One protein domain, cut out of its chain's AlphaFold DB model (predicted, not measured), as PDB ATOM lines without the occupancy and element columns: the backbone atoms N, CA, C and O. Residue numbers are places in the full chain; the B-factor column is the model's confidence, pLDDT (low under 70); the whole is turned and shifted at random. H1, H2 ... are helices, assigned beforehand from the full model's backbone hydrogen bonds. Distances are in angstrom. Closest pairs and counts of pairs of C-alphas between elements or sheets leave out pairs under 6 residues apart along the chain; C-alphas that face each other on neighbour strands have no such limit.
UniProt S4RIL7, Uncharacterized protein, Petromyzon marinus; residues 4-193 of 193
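Overview. This is residues 4 to 193 of the 193 residues of an uncharacterized protein of Petromyzon marinus (UniProt S4RIL7). The long helix H2 runs through the middle, and H3 folds back along it to make a helical hairpin; a second helical hairpin, H6 and H7, stands at a steep angle to the first. H4 runs along H2 at a small distance without touching any helix, H5 packs on H2 with residues 116 to 120, and at one end of the long axis residues 4 to 9 of H1 stick out. The printed part has 190 residues, with seven named helices in the order H1 to H7 and no named strand: its class is all helix. It is only just loose, close to compact, with a radius of gyration of the C-alphas of 19.8 A, and it spans 65 by 44 by 34 A.

Along the chain. Find C-alpha 19 at (135.980, 154.713, 95.885); from there H2, residues 19 to 43, runs 37.0 A to C-alpha 43 at (106.878, 172.708, 81.735). H3, residues 51 to 71, comes back over 29.6 A. Look next at H6, residues 134 to 153, 28.5 A long, and H7, residues 173 to 186, 20.1 A long, which ends at C-alpha 186 at (131.136, 144.687, 76.446). H4 covers residues 80 to 100 over 29.4 A, H5 residues 106 to 121 over 21.6 A, and H1 residues 4 to 11 over 10.8 A.

Arrangement. Start at Gly 32: its C-alpha is 5.3 A from that of Leu 63, the closest pair of the hairpin H2 and H3, which touch at a shallow tilt of 20 degrees, opposite ways. H2 touches H5 with residues 30 to 37 alone, closest at the C-alphas of Gly 37 and Phe 116, 7.3 A, at a steep tilt of 47 degrees. H2 and H4 are near each other. H3 and H6 only just touch, with 3 pairs of C-alphas within 8 A, the closest those of Thr 68 and Val 149, 6.6 A, at a steep tilt of 57 degrees. In the hairpin H6 and H7 the closest C-alphas are those of Thr 147 and Gly 177, 5.6 A, at a shallow tilt of 31 degrees, opposite ways. H1 touches no helix. Every O i to N i+4 pair is within hydrogen-bond range in H1, H4, H5 and H6; in H2 it is 17 of 21, in H3 14 of 17 and in H7 9 of 10.

Size, cuts and confidence. Look for the two C-alphas farthest apart at Lys 4 and Ser 105, 67.2 A. The printed part has no cut. The links H5 to H6, 12 residues, and H6 to H7, 19 residues, are long. In the B-factor column, pLDDT is under 70 at residues 37 to 50, 73 to 88, 90 to 134 and 192 to 193; the mean of the printed part is 71.1, and that of H5 is 50.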
ATOM      1  N   LYS A   4     160.940 171.761  83.459       88.12
ATOM      2  CA  LYS A   4     160.810 170.305  83.531       88.12
ATOM      3  C   LYS A   4     160.524 169.819  84.956       88.12
ATOM      4  O   LYS A   4     159.575 169.073  85.148       88.12
ATOM      5  N   GLU A   5     161.264 170.311  85.946       87.44
ATOM      6  CA  GLU A   5     161.077 169.945  87.359       87.44
ATOM      7  C   GLU A   5     159.718 170.414  87.888       87.44
ATOM      8  O   GLU A   5     159.060 169.687  88.621       87.44
ATOM      9  N   LEU A   6     159.250 171.602  87.483       83.62
ATOM     10  CA  LEU A   6     157.907 172.080  87.837       83.62
ATOM     11  C   LEU A   6     156.808 171.197  87.236       83.62
ATOM     12  O   LEU A   6     155.778 170.987  87.870       83.62
ATOM     13  N   LYS A   7     157.025 170.676  86.024       82.88
ATOM     14  CA  LYS A   7     156.098 169.750  85.367       82.88
ATOM     15  C   LYS A   7     156.122 168.365  86.020       82.88
ATOM     16  O   LYS A   7     155.067 167.778  86.217       82.88
ATOM     17  N   GLU A   8     157.292 167.865  86.392       83.38
ATOM     18  CA  GLU A   8     157.448 166.577  87.081       83.38
ATOM     19  C   GLU A   8     156.891 166.630  88.509       83.38
ATOM     20  O   GLU A   8     156.130 165.751  88.912       83.38
ATOM     21  N   ALA A   9     157.153 167.709  89.249       81.06
ATOM     22  CA  ALA A   9     156.564 167.949  90.568       81.06
ATOM     23  C   ALA A   9     155.032 168.067  90.517       81.06
ATOM     24  O   ALA A   9     154.344 167.773  91.488       81.06
ATOM     25  N   PHE A  10     154.485 168.498  89.380       78.25
ATOM     26  CA  PHE A  10     153.047 168.627  89.180       78.25
ATOM     27  C   PHE A  10     152.337 167.299  88.876       78.25
ATOM     28  O   PHE A  10     151.136 167.186  89.123       78.25
ATOM     29  N   VAL A  11     153.057 166.320  88.323       78.38
ATOM     30  CA  VAL A  11     152.506 165.013  87.920       78.38
ATOM     31  C   VAL A  11     152.842 163.908  88.931       78.38
ATOM     32  O   VAL A  11     152.198 162.869  88.906       78.38
ATOM     33  N   SER A  12     153.778 164.150  89.851       78.81
ATOM     34  CA  SER A  12     154.244 163.162  90.830       78.81
ATOM     35  C   SER A  12     153.399 163.075  92.107       78.81
ATOM     36  O   SER A  12     152.760 164.042  92.526       78.81
ATOM     37  N   ASN A  13     153.455 161.913  92.768       79.44
ATOM     38  CA  ASN A  13     152.818 161.584  94.052       79.44
ATOM     39  C   ASN A  13     151.281 161.520  94.008       79.44
ATOM     40  O   ASN A  13     150.584 161.963  94.929       79.44
ATOM     41  N   LEU A  14     150.731 160.939  92.940       79.19
ATOM     42  CA  LEU A  14     149.287 160.763  92.765       79.19
ATOM     43  C   LEU A  14     148.813 159.428  93.355       79.19
ATOM     44  O   LEU A  14     148.796 158.404  92.674       79.19
ATOM     45  N   ASN A  15     148.365 159.457  94.613       80.38
ATOM     46  CA  ASN A  15     147.839 158.281  95.335       80.38
ATOM     47  C   ASN A  15     146.321 158.050  95.150       80.38
ATOM     48  O   ASN A  15     145.720 157.230  95.842       80.38
ATOM     49  N   GLY A  16     145.686 158.782  94.227       82.81
ATOM     50  CA  GLY A  16     144.254 158.666  93.935       82.81
ATOM     51  C   GLY A  16     143.339 159.130  95.064       82.81
ATOM     52  O   GLY A  16     143.729 159.918  95.929       82.81
ATOM     53  N   THR A  17     142.095 158.648  95.037       83.75
ATOM     54  CA  THR A  17     141.094 158.889  96.078       83.75
ATOM     55  C   THR A  17     140.339 157.611  96.476       83.75
ATOM     56  O   THR A  17     140.516 156.547  95.881       83.75
ATOM     57  N   ASN A  18     139.471 157.724  97.483       82.94
ATOM     58  CA  ASN A  18     138.554 156.690  97.938       82.94
ATOM     59  C   ASN A  18     137.426 156.438  96.931       82.94
ATOM     60  O   ASN A  18     136.779 157.364  96.440       82.94
ATOM     61  N   VAL A  19     137.090 155.161  96.743       78.75
ATOM     62  CA  VAL A  19     135.980 154.713  95.885       78.75
ATOM     63  C   VAL A  19     134.643 155.350  96.284       78.75
ATOM     64  O   VAL A  19     133.832 155.676  95.421       78.75
ATOM     65  N   SER A  20     134.416 155.582  97.580       73.31
ATOM     66  CA  SER A  20     133.196 156.224  98.084       73.31
ATOM     67  C   SER A  20     133.052 157.679  97.631       73.31
ATOM     68  O   SER A  20     131.945 158.104  97.308       73.31
ATOM     69  N   GLU A  21     134.150 158.436  97.549       76.88
ATOM     70  CA  GLU A  21     134.124 159.802  97.016       76.88
ATOM     71  C   GLU A  21     133.726 159.784  95.538       76.88
ATOM     72  O   GLU A  21     132.883 160.569  95.099       76.88
ATOM     73  N   ILE A  22     134.271 158.829  94.785       77.50
ATOM     74  CA  ILE A  22     133.955 158.696  93.368       77.50
ATOM     75  C   ILE A  22     132.502 158.243  93.159       77.50
ATOM     76  O   ILE A  22     131.809 158.788  92.303       77.50
ATOM     77  N   ALA A  23     131.993 157.317  93.972       77.50
ATOM     78  CA  ALA A  23     130.593 156.890  93.923       77.50
ATOM     79  C   ALA A  23     129.620 158.060  94.171       77.50
ATOM     80  O   ALA A  23     128.590 158.184  93.501       77.50
ATOM     81  N   ILE A  24     129.968 158.967  95.087       75.62
ATOM     82  CA  ILE A  24     129.182 160.176  95.353       75.62
ATOM     83  C   ILE A  24     129.210 161.120  94.147       75.62
ATOM     84  O   ILE A  24     128.160 161.625  93.753       75.62
ATOM     85  N   LEU A  25     130.372 161.312  93.512       78.12
ATOM     86  CA  LEU A  25     130.479 162.102  92.280       78.12
ATOM     87  C   LEU A  25     129.627 161.523  91.146       78.12
ATOM     88  O   LEU A  25     128.943 162.272  90.449       78.12
ATOM     89  N   LEU A  26     129.612 160.198  90.989       78.06
ATOM     90  CA  LEU A  26     128.796 159.521  89.977       78.06
ATOM     91  C   LEU A  26     127.291 159.660  90.236       78.06
ATOM     92  O   LEU A  26     126.515 159.649  89.286       78.06
ATOM     93  N   THR A  27     126.877 159.865  91.489       73.81
ATOM     94  CA  THR A  27     125.466 160.068  91.867       73.81
ATOM     95  C   THR A  27     124.922 161.433  91.407       73.81
ATOM     96  O   THR A  27     123.709 161.609  91.281       73.81
ATOM     97  N   ILE A  28     125.791 162.396  91.078       76.56
ATOM     98  CA  ILE A  28     125.387 163.732  90.601       76.56
ATOM     99  C   ILE A  28     124.638 163.647  89.263       76.56
ATOM    100  O   ILE A  28     123.657 164.361  89.066       76.56
ATOM    101  N   LEU A  29     125.053 162.753  88.362       75.56
ATOM    102  CA  LEU A  29     124.425 162.585  87.048       75.56
ATOM    103  C   LEU A  29     122.975 162.065  87.116       75.56
ATOM    104  O   LEU A  29     122.092 162.742  86.583       75.56
ATOM    105  N   PRO A  30     122.666 160.943  87.802       74.38
ATOM    106  CA  PRO A  30     121.283 160.499  87.964       74.38
ATOM    107  C   PRO A  30     120.446 161.485  88.792       74.38
ATOM    108  O   PRO A  30     119.246 161.615  88.552       74.38
ATOM    109  N   ALA A  31     121.047 162.234  89.724       73.44
ATOM    110  CA  ALA A  31     120.355 163.320  90.419       73.44
ATOM    111  C   ALA A  31     119.997 164.488  89.474       73.44
ATOM    112  O   ALA A  31     118.912 165.059  89.576       73.44
ATOM    113  N   GLY A  32     120.867 164.826  88.518       75.88
ATOM    114  CA  GLY A  32     120.585 165.819  87.476       75.88
ATOM    115  C   GLY A  32     119.437 165.393  86.557       75.88
ATOM    116  O   GLY A  32     118.535 166.189  86.282       75.88
ATOM    117  N   ASP A  33     119.401 164.119  86.157       73.50
ATOM    118  CA  ASP A  33     118.272 163.538  85.419       73.50
ATOM    119  C   ASP A  33     116.966 163.596  86.192       73.50
ATOM    120  O   ASP A  33     115.927 163.963  85.640       73.50
ATOM    121  N   PHE A  34     117.024 163.249  87.476       74.25
ATOM    122  CA  PHE A  34     115.888 163.324  88.378       74.25
ATOM    123  C   PHE A  34     115.299 164.742  88.385       74.25
ATOM    124  O   PHE A  34     114.104 164.936  88.142       74.25
ATOM    125  N   CYS A  35     116.155 165.749  88.577       71.75
ATOM    126  CA  CYS A  35     115.775 167.159  88.544       71.75
ATOM    127  C   CYS A  35     115.216 167.582  87.178       71.75
ATOM    128  O   CYS A  35     114.206 168.288  87.120       71.75
ATOM    129  N   ARG A  36     115.817 167.120  86.075       71.81
ATOM    130  CA  ARG A  36     115.321 167.362  84.710       71.81
ATOM    131  C   ARG A  36     113.917 166.789  84.512       71.81
ATOM    132  O   ARG A  36     113.059 167.477  83.959       71.81
ATOM    133  N   GLY A  37     113.666 165.572  84.993       68.88
ATOM    134  CA  GLY A  37     112.358 164.920  84.948       68.88
ATOM    135  C   GLY A  37     111.299 165.691  85.733       68.88
ATOM    136  O   GLY A  37     110.219 165.962  85.206       68.88
ATOM    137  N   LEU A  38     111.630 166.124  86.955       69.44
ATOM    138  CA  LEU A  38     110.739 166.949  87.773       69.44
ATOM    139  C   LEU A  38     110.405 168.281  87.108       69.44
ATOM    140  O   LEU A  38     109.236 168.654  87.044       69.44
ATOM    141  N   LEU A  39     111.406 168.986  86.578       68.06
ATOM    142  CA  LEU A  39     111.190 170.235  85.850       68.06
ATOM    143  C   LEU A  39     110.346 169.999  84.592       68.06
ATOM    144  O   LEU A  39     109.435 170.774  84.318       68.06
ATOM    145  N   GLY A  40     110.553 168.893  83.878       65.81
ATOM    146  CA  GLY A  40     109.718 168.502  82.741       65.81
ATOM    147  C   GLY A  40     108.220 168.442  83.066       65.81
ATOM    148  O   GLY A  40     107.409 168.855  82.242       65.81
ATOM    149  N   LEU A  41     107.839 168.029  84.282       66.00
ATOM    150  CA  LEU A  41     106.436 167.970  84.719       66.00
ATOM    151  C   LEU A  41     105.787 169.352  84.881       66.00
ATOM    152  O   LEU A  41     104.580 169.481  84.683       66.00
ATOM    153  N   PHE A  42     106.568 170.374  85.238       62.44
ATOM    154  CA  PHE A  42     106.077 171.750  85.371       62.44
ATOM    155  C   PHE A  42     105.959 172.459  84.019       62.44
ATOM    156  O   PHE A  42     105.109 173.328  83.851       62.44
ATOM    157  N   TRP A  43     106.784 172.064  83.047       60.31
ATOM    158  CA  TRP A  43     106.878 172.708  81.735       60.31
ATOM    159  C   TRP A  43     106.132 171.965  80.614       60.31
ATOM    160  O   TRP A  43     106.060 172.469  79.494       60.31
ATOM    161  N   ALA A  44     105.511 170.814  80.907       56.22
ATOM    162  CA  ALA A  44     104.790 169.959  79.951       56.22
ATOM    163  C   ALA A  44     103.587 170.617  79.229       56.22
ATOM    164  O   ALA A  44     102.963 169.975  78.392       56.22
ATOM    165  N   GLY A  45     103.252 171.878  79.531       52.69
ATOM    166  CA  GLY A  45     102.158 172.627  78.901       52.69
ATOM    167  C   GLY A  45     102.577 173.797  78.004       52.69
ATOM    168  O   GLY A  45     101.702 174.445  77.441       52.69
ATOM    169  N   SER A  46     103.873 174.107  77.863       53.41
ATOM    170  CA  SER A  46     104.332 175.299  77.127       53.41
ATOM    171  C   SER A  46     105.236 174.922  75.948       53.41
ATOM    172  O   SER A  46     106.463 174.956  76.029       53.41
ATOM    173  N   ALA A  47     104.619 174.523  74.834       55.22
ATOM    174  CA  ALA A  47     105.317 174.267  73.577       55.22
ATOM    175  C   ALA A  47     105.407 175.568  72.759       55.22
ATOM    176  O   ALA A  47     104.525 175.890  71.970       55.22
ATOM    177  N   SER A  48     106.476 176.335  72.979       58.62
ATOM    178  CA  SER A  48     106.830 177.518  72.181       58.62
ATOM    179  C   SER A  48     107.948 177.187  71.183       58.62
ATOM    180  O   SER A  48     108.785 176.323  71.446       58.62
ATOM    181  N   ALA A  49     108.019 177.916  70.063       58.06
ATOM    182  CA  ALA A  49     109.042 177.782  69.016       58.06
ATOM    183  C   ALA A  49     110.505 177.948  69.511       58.06
ATOM    184  O   ALA A  49     111.449 177.646  68.783       58.06
ATOM    185  N   GLY A  50     110.722 178.372  70.766       64.19
ATOM    186  CA  GLY A  50     112.030 178.411  71.438       64.19
ATOM    187  C   GLY A  50     112.372 177.200  72.323       64.19
ATOM    188  O   GLY A  50     113.454 177.175  72.910       64.19
ATOM    189  N   ALA A  51     111.490 176.202  72.434       71.19
ATOM    190  CA  ALA A  51     111.599 175.125  73.423       71.19
ATOM    191  C   ALA A  51     112.885 174.288  73.308       71.19
ATOM    192  O   ALA A  51     113.427 173.871  74.326       71.19
ATOM    193  N   HIS A  52     113.422 174.090  72.100       74.75
ATOM    194  CA  HIS A  52     114.652 173.317  71.885       74.75
ATOM    195  C   HIS A  52     115.904 174.029  72.432       74.75
ATOM    196  O   HIS A  52     116.750 173.386  73.048       74.75
ATOM    197  N   ARG A  53     116.003 175.361  72.282       78.25
ATOM    198  CA  ARG A  53     117.110 176.152  72.856       78.25
ATOM    199  C   ARG A  53     117.046 176.169  74.378       78.25
ATOM    200  O   ARG A  53     118.057 175.966  75.039       78.25
ATOM    201  N   VAL A  54     115.848 176.357  74.929       77.38
ATOM    202  CA  VAL A  54     115.629 176.338  76.382       77.38
ATOM    203  C   VAL A  54     115.913 174.950  76.960       77.38
ATOM    204  O   VAL A  54     116.552 174.849  78.003       77.38
ATOM    205  N   ALA A  55     115.507 173.879  76.272       75.56
ATOM    206  CA  ALA A  55     115.804 172.507  76.675       75.56
ATOM    207  C   ALA A  55     117.308 172.214  76.662       75.56
ATOM    208  O   ALA A  55     117.806 171.635  77.622       75.56
ATOM    209  N   PHE A  56     118.039 172.662  75.636       82.25
ATOM    210  CA  PHE A  56     119.494 172.512  75.581       82.25
ATOM    211  C   PHE A  56     120.189 173.242  76.735       82.25
ATOM    212  O   PHE A  56     120.995 172.645  77.443       82.25
ATOM    213  N   VAL A  57     119.846 174.516  76.965       82.88
ATOM    214  CA  VAL A  57     120.429 175.309  78.060       82.88
ATOM    215  C   VAL A  57     120.107 174.677  79.411       82.88
ATOM    216  O   VAL A  57     120.995 174.529  80.245       82.88
ATOM    217  N   ARG A  58     118.863 174.240  79.622       79.75
ATOM    218  CA  ARG A  58     118.456 173.522  80.833       79.75
ATOM    219  C   ARG A  58     119.275 172.246  81.028       79.75
ATOM    220  O   ARG A  58     119.774 172.019  82.122       79.75
ATOM    221  N   ASP A  59     119.408 171.420  79.995       80.81
ATOM    222  CA  ASP A  59     120.122 170.146  80.090       80.81
ATOM    223  C   ASP A  59     121.623 170.377  80.338       80.81
ATOM    224  O   ASP A  59     122.216 169.705  81.180       80.81
ATOM    225  N   PHE A  60     122.221 171.400  79.721       83.31
ATOM    226  CA  PHE A  60     123.595 171.823  80.004       83.31
ATOM    227  C   PHE A  60     123.769 172.295  81.458       83.31
ATOM    228  O   PHE A  60     124.698 171.871  82.148       83.31
ATOM    229  N   LEU A  61     122.849 173.128  81.955       80.94
ATOM    230  CA  LEU A  61     122.879 173.652  83.323       80.94
ATOM    231  C   LEU A  61     122.618 172.582  84.389       80.94
ATOM    232  O   LEU A  61     123.132 172.711  85.493       80.94
ATOM    233  N   LEU A  62     121.823 171.550  84.092       77.62
ATOM    234  CA  LEU A  62     121.459 170.506  85.058       77.62
ATOM    235  C   LEU A  62     122.381 169.287  85.030       77.62
ATOM    236  O   LEU A  62     122.508 168.622  86.055       77.62
ATOM    237  N   LEU A  63     122.997 168.968  83.888       81.06
ATOM    238  CA  LEU A  63     123.830 167.768  83.740       81.06
ATOM    239  C   LEU A  63     125.325 168.100  83.665       81.06
ATOM    240  O   LEU A  63     126.129 167.448  84.326       81.06
ATOM    241  N   VAL A  64     125.716 169.122  82.896       85.44
ATOM    242  CA  VAL A  64     127.136 169.421  82.621       85.44
ATOM    243  C   VAL A  64     127.731 170.342  83.685       85.44
ATOM    244  O   VAL A  64     128.778 170.049  84.265       85.44
ATOM    245  N   LEU A  65     127.060 171.454  83.980       83.31
ATOM    246  CA  LEU A  65     127.555 172.467  84.915       83.31
ATOM    247  C   LEU A  65     127.775 171.949  86.357       83.31
ATOM    248  O   LEU A  65     128.862 172.159  86.892       83.31
ATOM    249  N   PRO A  66     126.835 171.238  87.012       82.44
ATOM    250  CA  PRO A  66     127.051 170.761  88.379       82.44
ATOM    251  C   PRO A  66     128.147 169.699  88.458       82.44
ATOM    252  O   PRO A  66     128.906 169.677  89.426       82.44
ATOM    253  N   TYR A  67     128.270 168.849  87.435       83.00
ATOM    254  CA  TYR A  67     129.326 167.845  87.381       83.00
ATOM    255  C   TYR A  67     130.711 168.491  87.218       83.00
ATOM    256  O   TYR A  67     131.609 168.220  88.013       83.00
ATOM    257  N   THR A  68     130.868 169.397  86.245       85.00
ATOM    258  CA  THR A  68     132.133 170.118  85.997       85.00
ATOM    259  C   THR A  68     132.574 170.947  87.204       85.00
ATOM    260  O   THR A  68     133.741 170.900  87.583       85.00
ATOM    261  N   LEU A  69     131.657 171.667  87.859       82.25
ATOM    262  CA  LEU A  69     131.969 172.441  89.065       82.25
ATOM    263  C   LEU A  69     132.389 171.547  90.239       82.25
ATOM    264  O   LEU A  69     133.312 171.902  90.974       82.25
ATOM    265  N   SER A  70     131.748 170.386  90.391       79.94
ATOM    266  CA  SER A  70     132.077 169.406  91.430       79.94
ATOM    267  C   SER A  70     133.481 168.815  91.243       79.94
ATOM    268  O   SER A  70     134.239 168.685  92.201       79.94
ATOM    269  N   THR A  71     133.876 168.513  90.005       79.50
ATOM    270  CA  THR A  71     135.190 167.921  89.704       79.50
ATOM    271  C   THR A  71     136.317 168.940  89.547       79.50
ATOM    272  O   THR A  71     137.469 168.532  89.449       79.50
ATOM    273  N   THR A  72     136.026 170.244  89.546       83.88
ATOM    274  CA  THR A  72     137.035 171.307  89.403       83.88
ATOM    275  C   THR A  72     137.101 172.202  90.645       83.88
ATOM    276  O   THR A  72     137.671 171.828  91.668       83.88
ATOM    277  N   VAL A  73     136.478 173.380  90.585       69.94
ATOM    278  CA  VAL A  73     136.591 174.468  91.566       69.94
ATOM    279  C   VAL A  73     136.125 174.046  92.957       69.94
ATOM    280  O   VAL A  73     136.682 174.495  93.959       69.94
ATOM    281  N   LEU A  74     135.110 173.182  93.038       66.38
ATOM    282  CA  LEU A  74     134.537 172.796  94.319       66.38
ATOM    283  C   LEU A  74     135.234 171.597  94.954       66.38
ATOM    284  O   LEU A  74     135.083 171.412  96.155       66.38
ATOM    285  N   ALA A  75     136.040 170.833  94.217       64.25
ATOM    286  CA  ALA A  75     136.648 169.606  94.717       64.25
ATOM    287  C   ALA A  75     137.412 169.718  96.056       64.25
ATOM    288  O   ALA A  75     137.208 168.859  96.919       64.25
ATOM    289  N   PRO A  76     138.236 170.757  96.316       62.19
ATOM    290  CA  PRO A  76     138.883 170.914  97.624       62.19
ATOM    291  C   PRO A  76     137.902 171.299  98.749       62.19
ATOM    292  O   PRO A  76     138.194 171.075  99.920       62.19
ATOM    293  N   HIS A  77     136.727 171.841  98.414       58.59
ATOM    294  CA  HIS A  77     135.655 172.194  99.350       58.59
ATOM    295  C   HIS A  77     134.534 171.146  99.437       58.59
ATOM    296  O   HIS A  77     133.598 171.339 100.222       58.59
ATOM    297  N   ILE A  78     134.627 170.041  98.681       55.78
ATOM    298  CA  ILE A  78     133.799 168.841  98.850       55.78
ATOM    299  C   ILE A  78     134.289 168.112 100.101       55.78
ATOM    300  O   ILE A  78     134.924 167.066 100.067       55.78
ATOM    301  N   THR A  79     133.995 168.686 101.259       55.91
ATOM    302  CA  THR A  79     133.736 167.867 102.433       55.91
ATOM    303  C   THR A  79     132.356 167.252 102.231       55.91
ATOM    304  O   THR A  79     131.396 167.960 101.910       55.91
ATOM    305  N   LEU A  80     132.265 165.932 102.423       52.56
ATOM    306  CA  LEU A  80     131.038 165.120 102.429       52.56
ATOM    307  C   LEU A  80     129.835 165.842 103.050       52.56
ATOM    308  O   LEU A  80     128.710 165.701 102.580       52.56
ATOM    309  N   GLU A  81     130.078 166.678 104.057       54.88
ATOM    310  CA  GLU A  81     129.076 167.499 104.723       54.88
ATOM    311  C   GLU A  81     128.294 168.460 103.819       54.88
ATOM    312  O   GLU A  81     127.097 168.626 104.022       54.88
ATOM    313  N   LYS A  82     128.915 169.126 102.839       60.88
ATOM    314  CA  LYS A  82     128.210 170.150 102.042       60.88
ATOM    315  C   LYS A  82     127.323 169.523 100.970       60.88
ATOM    316  O   LYS A  82     126.210 169.997 100.758       60.88
ATOM    317  N   ILE A  83     127.780 168.430 100.355       59.91
ATOM    318  CA  ILE A  83     126.987 167.662  99.384       59.91
ATOM    319  C   ILE A  83     125.861 166.912 100.090       59.91
ATOM    320  O   ILE A  83     124.733 166.967  99.618       59.91
ATOM    321  N   THR A  84     126.120 166.278 101.240       57.09
ATOM    322  CA  THR A  84     125.048 165.641 102.024       57.09
ATOM    323  C   THR A  84     124.031 166.664 102.513       57.09
ATOM    324  O   THR A  84     122.843 166.411 102.375       57.09
ATOM    325  N   LYS A  85     124.448 167.849 102.986       60.81
ATOM    326  CA  LYS A  85     123.521 168.933 103.361       60.81
ATOM    327  C   LYS A  85     122.738 169.464 102.157       60.81
ATOM    328  O   LYS A  85     121.536 169.663 102.272       60.81
ATOM    329  N   PHE A  86     123.366 169.643 100.993       65.69
ATOM    330  CA  PHE A  86     122.663 170.055  99.775       65.69
ATOM    331  C   PHE A  86     121.676 168.979  99.300       65.69
ATOM    332  O   PHE A  86     120.509 169.283  99.066       65.69
ATOM    333  N   ALA A  87     122.094 167.716  99.226       65.19
ATOM    334  CA  ALA A  87     121.242 166.587  98.861       65.19
ATOM    335  C   ALA A  87     120.091 166.396  99.861       65.19
ATOM    336  O   ALA A  87     118.951 166.222  99.444       65.19
ATOM    337  N   TRP A  88     120.359 166.512 101.164       67.25
ATOM    338  CA  TRP A  88     119.363 166.448 102.235       67.25
ATOM    339  C   TRP A  88     118.363 167.596 102.149       67.25
ATOM    340  O   TRP A  88     117.164 167.363 102.225       67.25
ATOM    341  N   ASN A  89     118.826 168.827 101.928       71.69
ATOM    342  CA  ASN A  89     117.949 169.989 101.800       71.69
ATOM    343  C   ASN A  89     117.068 169.894 100.546       71.69
ATOM    344  O   ASN A  89     115.876 170.170 100.634       71.69
ATOM    345  N   ASN A  90     117.607 169.426  99.414       65.31
ATOM    346  CA  ASN A  90     116.821 169.188  98.199       65.31
ATOM    347  C   ASN A  90     115.845 168.010  98.361       65.31
ATOM    348  O   ASN A  90     114.702 168.108  97.927       65.31
ATOM    349  N   ALA A  91     116.252 166.920  99.022       66.12
ATOM    350  CA  ALA A  91     115.388 165.775  99.307       66.12
ATOM    351  C   ALA A  91     114.270 166.127 100.300       66.12
ATOM    352  O   ALA A  91     113.138 165.676 100.140       66.12
ATOM    353  N   LYS A  92     114.566 166.964 101.300       68.81
ATOM    354  CA  LYS A  92     113.605 167.447 102.293       68.81
ATOM    355  C   LYS A  92     112.627 168.436 101.668       68.81
ATOM    356  O   LYS A  92     111.432 168.263 101.840       68.81
ATOM    357  N   GLU A  93     113.105 169.384 100.864       67.25
ATOM    358  CA  GLU A  93     112.256 170.299 100.089       67.25
ATOM    359  C   GLU A  93     111.363 169.531  99.105       67.25
ATOM    360  O   GLU A  93     110.169 169.805  98.992       67.25
ATOM    361  N   LEU A  94     111.904 168.504  98.443       64.62
ATOM    362  CA  LEU A  94     111.136 167.605  97.592       64.62
ATOM    363  C   LEU A  94     110.085 166.831  98.390       64.62
ATOM    364  O   LEU A  94     108.942 166.779  97.956       64.62
ATOM    365  N   HIS A  95     110.432 166.277  99.554       62.94
ATOM    366  CA  HIS A  95     109.508 165.555 100.432       62.94
ATOM    367  C   HIS A  95     108.409 166.471 100.991       62.94
ATOM    368  O   HIS A  95     107.242 166.089 101.031       62.94
ATOM    369  N   THR A  96     108.742 167.707 101.363       61.06
ATOM    370  CA  THR A  96     107.791 168.718 101.838       61.06
ATOM    371  C   THR A  96     106.881 169.203 100.710       61.06
ATOM    372  O   THR A  96     105.682 169.347 100.927       61.06
ATOM    373  N   ARG A  97     107.386 169.360  99.479       56.53
ATOM    374  CA  ARG A  97     106.553 169.643  98.293       56.53
ATOM    375  C   ARG A  97     105.701 168.438  97.887       56.53
ATOM    376  O   ARG A  97     104.551 168.588  97.494       56.53
ATOM    377  N   MET A  98     106.230 167.228  98.025       50.00
ATOM    378  CA  MET A  98     105.522 165.964  97.799       50.00
ATOM    379  C   MET A  98     104.374 165.749  98.795       50.00
ATOM    380  O   MET A  98     103.313 165.264  98.402       50.00
ATOM    381  N   THR A  99     104.566 166.119 100.064       50.19
ATOM    382  CA  THR A  99     103.572 165.965 101.139       50.19
ATOM    383  C   THR A  99     102.594 167.139 101.220       50.19
ATOM    384  O   THR A  99     101.422 166.915 101.507       50.19
ATOM    385  N   SER A 100     102.988 168.367 100.863       48.81
ATOM    386  CA  SER A 100     102.052 169.504 100.747       48.81
ATOM    387  C   SER A 100     101.094 169.363  99.555       48.81
ATOM    388  O   SER A 100      99.974 169.870  99.580       48.81
ATOM    389  N   HIS A 101     101.474 168.573  98.547       46.84
ATOM    390  CA  HIS A 101     100.593 168.118  97.475       46.84
ATOM    391  C   HIS A 101      99.814 166.826  97.811       46.84
ATOM    392  O   HIS A 101      99.289 166.190  96.898       46.84
ATOM    393  N   ALA A 102      99.648 166.449  99.087       44.09
ATOM    394  CA  ALA A 102      98.787 165.330  99.512       44.09
ATOM    395  C   ALA A 102      97.287 165.492  99.152       44.09
ATOM    396  O   ALA A 102      96.522 164.540  99.278       44.09
ATOM    397  N   CYS A 103      96.859 166.646  98.620       44.31
ATOM    398  CA  CYS A 103      95.546 166.809  97.974       44.31
ATOM    399  C   CYS A 103      95.510 166.272  96.521       44.31
ATOM    400  O   CYS A 103      94.467 166.212  95.870       44.31
ATOM    401  N   ILE A 104      96.647 165.843  95.976       50.16
ATOM    402  CA  ILE A 104      96.730 165.310  94.626       50.16
ATOM    403  C   ILE A 104      96.609 163.780  94.663       50.16
ATOM    404  O   ILE A 104      97.567 163.060  94.932       50.16
ATOM    405  N   SER A 105      95.405 163.316  94.317       51.50
ATOM    406  CA  SER A 105      94.994 161.936  94.007       51.50
ATOM    407  C   SER A 105      96.132 160.952  93.671       51.50
ATOM    408  O   SER A 105      96.962 161.233  92.799       51.50
ATOM    409  N   ARG A 106      96.081 159.735  94.253       51.00
ATOM    410  CA  ARG A 106      96.941 158.557  93.956       51.00
ATOM    411  C   ARG A 106      97.296 158.392  92.470       51.00
ATOM    412  O   ARG A 106      98.392 157.947  92.148       51.00
ATOM    413  N   LYS A 107      96.402 158.788  91.554       47.12
ATOM    414  CA  LYS A 107      96.605 158.729  90.097       47.12
ATOM    415  C   LYS A 107      97.743 159.632  89.582       47.12
ATOM    416  O   LYS A 107      98.414 159.257  88.625       47.12
ATOM    417  N   LYS A 108      98.004 160.805  90.183       47.22
ATOM    418  CA  LYS A 108      99.120 161.685  89.756       47.22
ATOM    419  C   LYS A 108     100.463 161.174  90.281       47.22
ATOM    420  O   LYS A 108     101.430 161.200  89.532       47.22
ATOM    421  N   TRP A 109     100.496 160.643  91.505       41.28
ATOM    422  CA  TRP A 109     101.674 159.977  92.075       41.28
ATOM    423  C   TRP A 109     102.062 158.717  91.313       41.28
ATOM    424  O   TRP A 109     103.238 158.518  91.030       41.28
ATOM    425  N   HIS A 110     101.074 157.923  90.897       53.62
ATOM    426  CA  HIS A 110     101.312 156.795  90.007       53.62
ATOM    427  C   HIS A 110     101.943 157.258  88.687       53.62
ATOM    428  O   HIS A 110     102.939 156.687  88.269       53.62
ATOM    429  N   ARG A 111     101.464 158.353  88.074       53.53
ATOM    430  CA  ARG A 111     102.105 158.918  86.872       53.53
ATOM    431  C   ARG A 111     103.528 159.407  87.120       53.53
ATOM    432  O   ARG A 111     104.379 159.103  86.307       53.53
ATOM    433  N   VAL A 112     103.811 160.105  88.221       51.03
ATOM    434  CA  VAL A 112     105.180 160.554  88.539       51.03
ATOM    435  C   VAL A 112     106.110 159.365  88.762       51.03
ATOM    436  O   VAL A 112     107.194 159.353  88.197       51.03
ATOM    437  N   MET A 113     105.684 158.348  89.513       46.31
ATOM    438  CA  MET A 113     106.477 157.138  89.748       46.31
ATOM    439  C   MET A 113     106.660 156.301  88.481       46.31
ATOM    440  O   MET A 113     107.749 155.797  88.243       46.31
ATOM    441  N   VAL A 114     105.641 156.207  87.625       56.31
ATOM    442  CA  VAL A 114     105.733 155.538  86.321       56.31
ATOM    443  C   VAL A 114     106.614 156.337  85.361       56.31
ATOM    444  O   VAL A 114     107.440 155.744  84.688       56.31
ATOM    445  N   THR A 115     106.520 157.668  85.316       51.22
ATOM    446  CA  THR A 115     107.424 158.530  84.535       51.22
ATOM    447  C   THR A 115     108.850 158.467  85.073       51.22
ATOM    448  O   THR A 115     109.788 158.478  84.290       51.22
ATOM    449  N   PHE A 116     109.025 158.345  86.387       50.19
ATOM    450  CA  PHE A 116     110.322 158.203  87.034       50.19
ATOM    451  C   PHE A 116     110.954 156.833  86.769       50.19
ATOM    452  O   PHE A 116     112.114 156.767  86.385       50.19
ATOM    453  N   ALA A 117     110.184 155.749  86.864       49.09
ATOM    454  CA  ALA A 117     110.607 154.418  86.443       49.09
ATOM    455  C   ALA A 117     110.889 154.375  84.931       49.09
ATOM    456  O   ALA A 117     111.891 153.805  84.515       49.09
ATOM    457  N   LYS A 118     110.079 155.052  84.106       55.19
ATOM    458  CA  LYS A 118     110.326 155.233  82.665       55.19
ATOM    459  C   LYS A 118     111.569 156.078  82.379       55.19
ATOM    460  O   LYS A 118     112.203 155.838  81.371       55.19
ATOM    461  N   LEU A 119     111.939 157.022  83.242       50.97
ATOM    462  CA  LEU A 119     113.128 157.869  83.092       50.97
ATOM    463  C   LEU A 119     114.407 157.177  83.594       50.97
ATOM    464  O   LEU A 119     115.455 157.312  82.975       50.97
ATOM    465  N   MET A 120     114.317 156.430  84.698       43.56
ATOM    466  CA  MET A 120     115.446 155.730  85.324       43.56
ATOM    467  C   MET A 120     115.736 154.371  84.684       43.56
ATOM    468  O   MET A 120     116.891 153.967  84.616       43.56
ATOM    469  N   LEU A 121     114.711 153.658  84.207       50.84
ATOM    470  CA  LEU A 121     114.872 152.364  83.536       50.84
ATOM    471  C   LEU A 121     114.754 152.465  82.011       50.84
ATOM    472  O   LEU A 121     115.138 151.521  81.328       50.84
ATOM    473  N   ASN A 122     114.227 153.570  81.459       50.81
ATOM    474  CA  ASN A 122     113.974 153.734  80.018       50.81
ATOM    475  C   ASN A 122     113.324 152.498  79.364       50.81
ATOM    476  O   ASN A 122     113.573 152.198  78.195       50.81
ATOM    477  N   VAL A 123     112.487 151.777  80.121       49.53
ATOM    478  CA  VAL A 123     111.745 150.618  79.623       49.53
ATOM    479  C   VAL A 123     110.705 151.144  78.644       49.53
ATOM    480  O   VAL A 123     109.725 151.786  79.027       49.53
ATOM    481  N   SER A 124     110.981 150.920  77.360       44.12
ATOM    482  CA  SER A 124     110.043 151.155  76.270       44.12
ATOM    483  C   SER A 124     108.817 150.267  76.483       44.12
ATOM    484  O   SER A 124     108.939 149.053  76.611       44.12
ATOM    485  N   GLU A 125     107.630 150.872  76.521       44.19
ATOM    486  CA  GLU A 125     106.337 150.170  76.599       44.19
ATOM    487  C   GLU A 125     105.965 149.469  75.279       44.19
ATOM    488  O   GLU A 125     104.934 148.807  75.216       44.19
ATOM    489  N   ASN A 126     106.784 149.603  74.226       42.16
ATOM    490  CA  ASN A 126     106.564 148.937  72.948       42.16
ATOM    491  C   ASN A 126     107.434 147.674  72.835       42.16
ATOM    492  O   ASN A 126     108.603 147.780  72.463       42.16
ATOM    493  N   PRO A 127     106.877 146.469  73.062       47.56
ATOM    494  CA  PRO A 127     107.588 145.196  72.899       47.56
ATOM    495  C   PRO A 127     107.909 144.846  71.430       47.56
ATOM    496  O   PRO A 127     108.252 143.707  71.138       47.56
ATOM    497  N   LYS A 128     107.766 145.798  70.494       44.06
ATOM    498  CA  LYS A 128     107.940 145.606  69.045       44.06
ATOM    499  C   LYS A 128     109.167 146.305  68.446       44.06
ATOM    500  O   LYS A 128     109.419 146.123  67.262       44.06
ATOM    501  N   GLU A 129     109.933 147.081  69.215       50.81
ATOM    502  CA  GLU A 129     111.228 147.605  68.752       50.81
ATOM    503  C   GLU A 129     112.352 146.663  69.192       50.81
ATOM    504  O   GLU A 129     112.854 146.726  70.315       50.81
ATOM    505  N   GLU A 130     112.738 145.760  68.294       47.19
ATOM    506  CA  GLU A 130     113.925 144.927  68.443       47.19
ATOM    507  C   GLU A 130     115.185 145.811  68.536       47.19
ATOM    508  O   GLU A 130     115.626 146.415  67.562       47.19
ATOM    509  N   GLY A 131     115.800 145.865  69.722       53.12
ATOM    510  CA  GLY A 131     117.252 146.034  69.827       53.12
ATOM    511  C   GLY A 131     117.825 147.374  70.306       53.12
ATOM    512  O   GLY A 131     119.039 147.536  70.210       53.12
ATOM    513  N   HIS A 132     117.049 148.321  70.854       53.09
ATOM    514  CA  HIS A 132     117.631 149.543  71.446       53.09
ATOM    515  C   HIS A 132     117.334 149.680  72.943       53.09
ATOM    516  O   HIS A 132     116.338 150.267  73.369       53.09
ATOM    517  N   VAL A 133     118.237 149.153  73.774       66.19
ATOM    518  CA  VAL A 133     118.175 149.302  75.233       66.19
ATOM    519  C   VAL A 133     118.540 150.749  75.581       66.19
ATOM    520  O   VAL A 133     119.702 151.106  75.736       66.19
ATOM    521  N   ARG A 134     117.539 151.626  75.667       66.69
ATOM    522  CA  ARG A 134     117.717 153.079  75.852       66.69
ATOM    523  C   ARG A 134     118.475 153.453  77.141       66.69
ATOM    524  O   ARG A 134     119.121 154.497  77.190       66.69
ATOM    525  N   CYS A 135     118.479 152.573  78.146       70.50
ATOM    526  CA  CYS A 135     119.366 152.663  79.312       70.50
ATOM    527  C   CYS A 135     120.860 152.630  78.921       70.50
ATOM    528  O   CYS A 135     121.635 153.461  79.392       70.50
ATOM    529  N   LEU A 136     121.260 151.756  77.987       76.06
ATOM    530  CA  LEU A 136     122.640 151.681  77.491       76.06
ATOM    531  C   LEU A 136     123.033 152.942  76.719       76.06
ATOM    532  O   LEU A 136     124.160 153.412  76.848       76.06
ATOM    533  N   THR A 137     122.111 153.534  75.956       81.38
ATOM    534  CA  THR A 137     122.355 154.806  75.258       81.38
ATOM    535  C   THR A 137     122.645 155.937  76.249       81.38
ATOM    536  O   THR A 137     123.575 156.717  76.042       81.38
ATOM    537  N   GLN A 138     121.893 156.009  77.352       79.81
ATOM    538  CA  GLN A 138     122.097 157.006  78.406       79.81
ATOM    539  C   GLN A 138     123.389 156.754  79.193       79.81
ATOM    540  O   GLN A 138     124.154 157.687  79.423       79.81
ATOM    541  N   PHE A 139     123.684 155.495  79.525       80.94
ATOM    542  CA  PHE A 139     124.956 155.106  80.134       80.94
ATOM    543  C   PHE A 139     126.153 155.519  79.262       80.94
ATOM    544  O   PHE A 139     127.060 156.190  79.748       80.94
ATOM    545  N   ARG A 140     126.107 155.238  77.950       85.75
ATOM    546  CA  ARG A 140     127.126 155.666  76.970       85.75
ATOM    547  C   ARG A 140     127.294 157.176  76.914       85.75
ATOM    548  O   ARG A 140     128.422 157.667  76.870       85.75
ATOM    549  N   ALA A 141     126.184 157.914  76.914       87.12
ATOM    550  CA  ALA A 141     126.216 159.371  76.926       87.12
ATOM    551  C   ALA A 141     126.914 159.901  78.188       87.12
ATOM    552  O   ALA A 141     127.754 160.797  78.082       87.12
ATOM    553  N   TYR A 142     126.646 159.311  79.358       85.44
ATOM    554  CA  TYR A 142     127.333 159.674  80.596       85.44
ATOM    555  C   TYR A 142     128.805 159.325  80.592       85.44
ATOM    556  O   TYR A 142     129.614 160.198  80.888       85.44
ATOM    557  N   THR A 143     129.178 158.114  80.192       87.69
ATOM    558  CA  THR A 143     130.588 157.730  80.078       87.69
ATOM    559  C   THR A 143     131.366 158.685  79.172       87.69
ATOM    560  O   THR A 143     132.456 159.123  79.542       87.69
ATOM    561  N   ASN A 144     130.793 159.093  78.035       90.56
ATOM    562  CA  ASN A 144     131.426 160.065  77.143       90.56
ATOM    563  C   ASN A 144     131.517 161.461  77.775       90.56
ATOM    564  O   ASN A 144     132.575 162.086  77.717       90.56
ATOM    565  N   LEU A 145     130.447 161.945  78.414       88.75
ATOM    566  CA  LEU A 145     130.433 163.256  79.066       88.75
ATOM    567  C   LEU A 145     131.461 163.342  80.204       88.75
ATOM    568  O   LEU A 145     132.245 164.290  80.251       88.75
ATOM    569  N   LEU A 146     131.477 162.341  81.091       86.38
ATOM    570  CA  LEU A 146     132.434 162.213  82.193       86.38
ATOM    571  C   LEU A 146     133.872 162.261  81.658       86.38
ATOM    572  O   LEU A 146     134.692 163.040  82.141       86.38
ATOM    573  N   THR A 147     134.150 161.467  80.621       90.00
ATOM    574  CA  THR A 147     135.473 161.357  79.996       90.00
ATOM    575  C   THR A 147     135.925 162.676  79.375       90.00
ATOM    576  O   THR A 147     137.036 163.125  79.652       90.00
ATOM    577  N   ILE A 148     135.067 163.336  78.589       91.00
ATOM    578  CA  ILE A 148     135.391 164.620  77.945       91.00
ATOM    579  C   ILE A 148     135.697 165.682  79.000       91.00
ATOM    580  O   ILE A 148     136.714 166.367  78.906       91.00
ATOM    581  N   VAL A 149     134.856 165.797  80.032       88.81
ATOM    582  CA  VAL A 149     135.078 166.761  81.117       88.81
ATOM    583  C   VAL A 149     136.390 166.471  81.844       88.81
ATOM    584  O   VAL A 149     137.149 167.403  82.087       88.81
ATOM    585  N   CYS A 150     136.694 165.209  82.155       87.94
ATOM    586  CA  CYS A 150     137.928 164.848  82.856       87.94
ATOM    587  C   CYS A 150     139.185 165.128  82.019       87.94
ATOM    588  O   CYS A 150     140.143 165.682  82.550       87.94
ATOM    589  N   ILE A 151     139.187 164.781  80.726       91.12
ATOM    590  CA  ILE A 151     140.330 165.024  79.830       91.12
ATOM    591  C   ILE A 151     140.552 166.524  79.631       91.12
ATOM    592  O   ILE A 151     141.689 166.972  79.661       91.12
ATOM    593  N   LEU A 152     139.490 167.319  79.479       89.81
ATOM    594  CA  LEU A 152     139.639 168.770  79.356       89.81
ATOM    595  C   LEU A 152     140.069 169.415  80.678       89.81
ATOM    596  O   LEU A 152     140.865 170.346  80.681       89.81
ATOM    597  N   ALA A 153     139.551 168.937  81.810       86.44
ATOM    598  CA  ALA A 153     139.837 169.525  83.112       86.44
ATOM    599  C   ALA A 153     141.263 169.227  83.606       86.44
ATOM    600  O   ALA A 153     141.837 170.062  84.305       86.44
ATOM    601  N   VAL A 154     141.851 168.076  83.248       86.75
ATOM    602  CA  VAL A 154     143.147 167.619  83.787       86.75
ATOM    603  C   VAL A 154     144.320 168.529  83.446       86.75
ATOM    604  O   VAL A 154     145.303 168.543  84.188       86.75
ATOM    605  N   ASP A 155     144.230 169.300  82.364       85.81
ATOM    606  CA  ASP A 155     145.275 170.247  81.969       85.81
ATOM    607  C   ASP A 155     145.273 171.506  82.850       85.81
ATOM    608  O   ASP A 155     146.270 172.225  82.942       85.81
ATOM    609  N   PHE A 156     144.179 171.753  83.573       84.50
ATOM    610  CA  PHE A 156     144.030 172.912  84.440       84.50
ATOM    611  C   PHE A 156     144.367 172.589  85.898       84.50
ATOM    612  O   PHE A 156     144.126 171.501  86.418       84.50
ATOM    613  N   ARG A 157     144.871 173.598  86.620       78.69
ATOM    614  CA  ARG A 157     145.097 173.518  88.078       78.69
ATOM    615  C   ARG A 157     143.801 173.423  88.888       78.69
ATOM    616  O   ARG A 157     143.848 173.071  90.059       78.69
ATOM    617  N   ALA A 158     142.667 173.755  88.269       79.12
ATOM    618  CA  ALA A 158     141.353 173.646  88.885       79.12
ATOM    619  C   ALA A 158     140.928 172.185  89.104       79.12
ATOM    620  O   ALA A 158     140.095 171.939  89.965       79.12
ATOM    621  N   PHE A 159     141.481 171.225  88.356       84.06
ATOM    622  CA  PHE A 159     141.185 169.811  88.554       84.06
ATOM    623  C   PHE A 159     142.081 169.227  89.659       84.06
ATOM    624  O   PHE A 159     143.312 169.286  89.556       84.06
ATOM    625  N   PRO A 160     141.498 168.661  90.727       83.12
ATOM    626  CA  PRO A 160     142.254 168.096  91.827       83.12
ATOM    627  C   PRO A 160     142.993 166.846  91.348       83.12
ATOM    628  O   PRO A 160     142.446 165.916  90.756       83.12
ATOM    629  N   ARG A 161     144.275 166.795  91.675       82.12
ATOM    630  CA  ARG A 161     145.169 165.737  91.213       82.12
ATOM    631  C   ARG A 161     144.812 164.346  91.759       82.12
ATOM    632  O   ARG A 161     145.064 163.357  91.085       82.12
ATOM    633  N   ARG A 162     144.091 164.260  92.885       81.06
ATOM    634  CA  ARG A 162     143.552 162.994  93.424       81.06
ATOM    635  C   ARG A 162     142.542 162.281  92.510       81.06
ATOM    636  O   ARG A 162     142.311 161.092  92.686       81.06
ATOM    637  N   PHE A 163     141.915 162.992  91.568       83.50
ATOM    638  CA  PHE A 163     140.995 162.402  90.585       83.50
ATOM    639  C   PHE A 163     141.687 162.022  89.272       83.50
ATOM    640  O   PHE A 163     141.072 161.351  88.440       83.50
ATOM    641  N   ALA A 164     142.942 162.441  89.084       86.06
ATOM    642  CA  ALA A 164     143.746 162.058  87.935       86.06
ATOM    643  C   ALA A 164     144.185 160.587  88.034       86.06
ATOM    644  O   ALA A 164     143.952 159.918  89.044       86.06
ATOM    645  N   LYS A 165     144.812 160.093  86.964       84.06
ATOM    646  CA  LYS A 165     145.400 158.754  86.919       84.06
ATOM    647  C   LYS A 165     146.405 158.573  88.064       84.06
ATOM    648  O   LYS A 165     147.248 159.445  88.276       84.06
ATOM    649  N   THR A 166     146.304 157.462  88.790       83.88
ATOM    650  CA  THR A 166     147.216 157.137  89.896       83.88
ATOM    651  C   THR A 166     148.556 156.608  89.381       83.88
ATOM    652  O   THR A 166     148.630 156.039  88.291       83.88
ATOM    653  N   GLU A 167     149.636 156.824  90.140       78.44
ATOM    654  CA  GLU A 167     150.984 156.391  89.729       78.44
ATOM    655  C   GLU A 167     151.286 154.937  90.098       78.44
ATOM    656  O   GLU A 167     151.873 154.209  89.299       78.44
ATOM    657  N   ILE A 168     150.917 154.518  91.312       75.56
ATOM    658  CA  ILE A 168     151.325 153.214  91.860       75.56
ATOM    659  C   ILE A 168     150.142 152.483  92.498       75.56
ATOM    660  O   ILE A 168     149.928 151.303  92.236       75.56
ATOM    661  N   HIS A 169     149.355 153.180  93.322       74.00
ATOM    662  CA  HIS A 169     148.212 152.608  94.032       74.00
ATOM    663  C   HIS A 169     147.082 153.636  94.160       74.00
ATOM    664  O   HIS A 169     147.328 154.841  94.193       74.00
ATOM    665  N   GLY A 170     145.848 153.141  94.274       78.38
ATOM    666  CA  GLY A 170     144.646 153.950  94.481       78.38
ATOM    667  C   GLY A 170     143.733 154.003  93.259       78.38
ATOM    668  O   GLY A 170     144.072 153.507  92.186       78.38
ATOM    669  N   THR A 171     142.561 154.613  93.437       80.19
ATOM    670  CA  THR A 171     141.556 154.759  92.376       80.19
ATOM    671  C   THR A 171     141.373 156.219  91.995       80.19
ATOM    672  O   THR A 171     141.057 157.045  92.852       80.19
ATOM    673  N   GLY A 172     141.558 156.542  90.716       84.25
ATOM    674  CA  GLY A 172     141.233 157.844  90.147       84.25
ATOM    675  C   GLY A 172     139.869 157.849  89.456       84.25
ATOM    676  O   GLY A 172     139.366 156.823  88.994       84.25
ATOM    677  N   LEU A 173     139.280 159.036  89.313       83.75
ATOM    678  CA  LEU A 173     138.089 159.231  88.478       83.75
ATOM    679  C   LEU A 173     138.398 158.918  87.002       83.75
ATOM    680  O   LEU A 173     137.544 158.402  86.284       83.75
ATOM    681  N   MET A 174     139.630 159.192  86.564       87.81
ATOM    682  CA  MET A 174     140.097 158.889  85.209       87.81
ATOM    683  C   MET A 174     140.153 157.387  84.905       87.81
ATOM    684  O   MET A 174     139.840 156.985  83.784       87.81
ATOM    685  N   ASP A 175     140.475 156.556  85.897       86.88
ATOM    686  CA  ASP A 175     140.539 155.099  85.726       86.88
ATOM    687  C   ASP A 175     139.132 154.510  85.525       86.88
ATOM    688  O   ASP A 175     138.930 153.602  84.712       86.88
ATOM    689  N   LEU A 176     138.121 155.095  86.184       83.75
ATOM    690  CA  LEU A 176     136.718 154.733  85.963       83.75
ATOM    691  C   LEU A 176     136.216 155.088  84.563       83.75
ATOM    692  O   LEU A 176     135.354 154.380  84.041       83.75
ATOM    693  N   GLY A 177     136.727 156.154  83.943       84.81
ATOM    694  CA  GLY A 177     136.362 156.513  82.569       84.81
ATOM    695  C   GLY A 177     136.665 155.370  81.600       84.81
ATOM    696  O   GLY A 177     135.787 154.923  80.864       84.81
ATOM    697  N   VAL A 178     137.876 154.811  81.681       87.88
ATOM    698  CA  VAL A 178     138.281 153.660  80.860       87.88
ATOM    699  C   VAL A 178     137.471 152.412  81.223       87.88
ATOM    700  O   VAL A 178     136.946 151.747  80.331       87.88
ATOM    701  N   GLY A 179     137.301 152.115  82.517       85.12
ATOM    702  CA  GLY A 179     136.545 150.940  82.965       85.12
ATOM    703  C   GLY A 179     135.079 150.953  82.516       85.12
ATOM    704  O   GLY A 179     134.573 149.958  81.998       85.12
ATOM    705  N   THR A 180     134.404 152.097  82.642       84.00
ATOM    706  CA  THR A 180     133.014 152.258  82.188       84.00
ATOM    707  C   THR A 180     132.891 152.230  80.666       84.00
ATOM    708  O   THR A 180     131.896 151.719  80.155       84.00
ATOM    709  N   PHE A 181     133.904 152.692  79.926       88.44
ATOM    710  CA  PHE A 181     133.933 152.596  78.466       88.44
ATOM    711  C   PHE A 181     134.068 151.147  77.982       88.44
ATOM    712  O   PHE A 181     133.342 150.726  77.081       88.44
ATOM    713  N   VAL A 182     134.946 150.356  78.606       89.06
ATOM    714  CA  VAL A 182     135.079 148.919  78.312       89.06
ATOM    715  C   VAL A 182     133.786 148.184  78.657       89.06
ATOM    716  O   VAL A 182     133.256 147.471  77.809       89.06
ATOM    717  N   LEU A 183     133.228 148.424  79.850       83.81
ATOM    718  CA  LEU A 183     131.944 147.852  80.262       83.81
ATOM    719  C   LEU A 183     130.833 148.196  79.263       83.81
ATOM    720  O   LEU A 183     130.066 147.328  78.861       83.81
ATOM    721  N   SER A 184     130.766 149.452  78.822       84.31
ATOM    722  CA  SER A 184     129.746 149.882  77.874       84.31
ATOM    723  C   SER A 184     129.825 149.164  76.531       84.31
ATOM    724  O   SER A 184     128.780 148.946  75.920       84.31
ATOM    725  N   ASN A 185     131.027 148.868  76.037       86.44
ATOM    726  CA  ASN A 185     131.195 148.151  74.777       86.44
ATOM    727  C   ASN A 185     130.956 146.649  74.966       86.44
ATOM    728  O   ASN A 185     130.297 146.039  74.131       86.44
ATOM    729  N   ALA A 186     131.392 146.081  76.094       86.00
ATOM    730  CA  ALA A 186     131.136 144.687  76.446       86.00
ATOM    731  C   ALA A 186     129.631 144.376  76.528       86.00
ATOM    732  O   ALA A 186     129.187 143.352  76.024       86.00
ATOM    733  N   LEU A 187     128.827 145.292  77.082       78.19
ATOM    734  CA  LEU A 187     127.365 145.151  77.160       78.19
ATOM    735  C   LEU A 187     126.659 145.120  75.794       78.19
ATOM    736  O   LEU A 187     125.500 144.721  75.722       78.19
ATOM    737  N   VAL A 188     127.320 145.572  74.726       79.19
ATOM    738  CA  VAL A 188     126.776 145.592  73.356       79.19
ATOM    739  C   VAL A 188     127.443 144.514  72.482       79.19
ATOM    740  O   VAL A 188     127.095 144.366  71.313       79.19
ATOM    741  N   SER A 189     128.387 143.746  73.038       82.25
ATOM    742  CA  SER A 189     129.144 142.732  72.305       82.25
ATOM    743  C   SER A 189     128.239 141.570  71.873       82.25
ATOM    744  O   SER A 189     127.450 141.093  72.694       82.25
ATOM    745  N   PRO A 190     128.351 141.071  70.627       74.69
ATOM    746  CA  PRO A 190     127.613 139.894  70.164       74.69
ATOM    747  C   PRO A 190     127.822 138.653  71.038       74.69
ATOM    748  O   PRO A 190     126.909 137.857  71.191       74.69
ATOM    749  N   GLU A 191     129.005 138.509  71.629       78.56
ATOM    750  CA  GLU A 191     129.407 137.395  72.492       78.56
ATOM    751  C   GLU A 191     128.750 137.443  73.882       78.56
ATOM    752  O   GLU A 191     128.790 136.457  74.614       78.56
ATOM    753  N   ALA A 192     128.166 138.587  74.258       63.78
ATOM    754  CA  ALA A 192     127.433 138.779  75.509       63.78
ATOM    755  C   ALA A 192     125.904 138.631  75.344       63.78
ATOM    756  O   ALA A 192     125.185 138.702  76.344       63.78
ATOM    757  N   ARG A 193     125.409 138.462  74.108       57.06
ATOM    758  CA  ARG A 193     123.991 138.276  73.761       57.06
ATOM    759  C   ARG A 193     123.668 136.801  73.543       57.06
ATOM    760  O   ARG A 193     122.543 136.416  73.929       57.06
TER     761      ARG A 193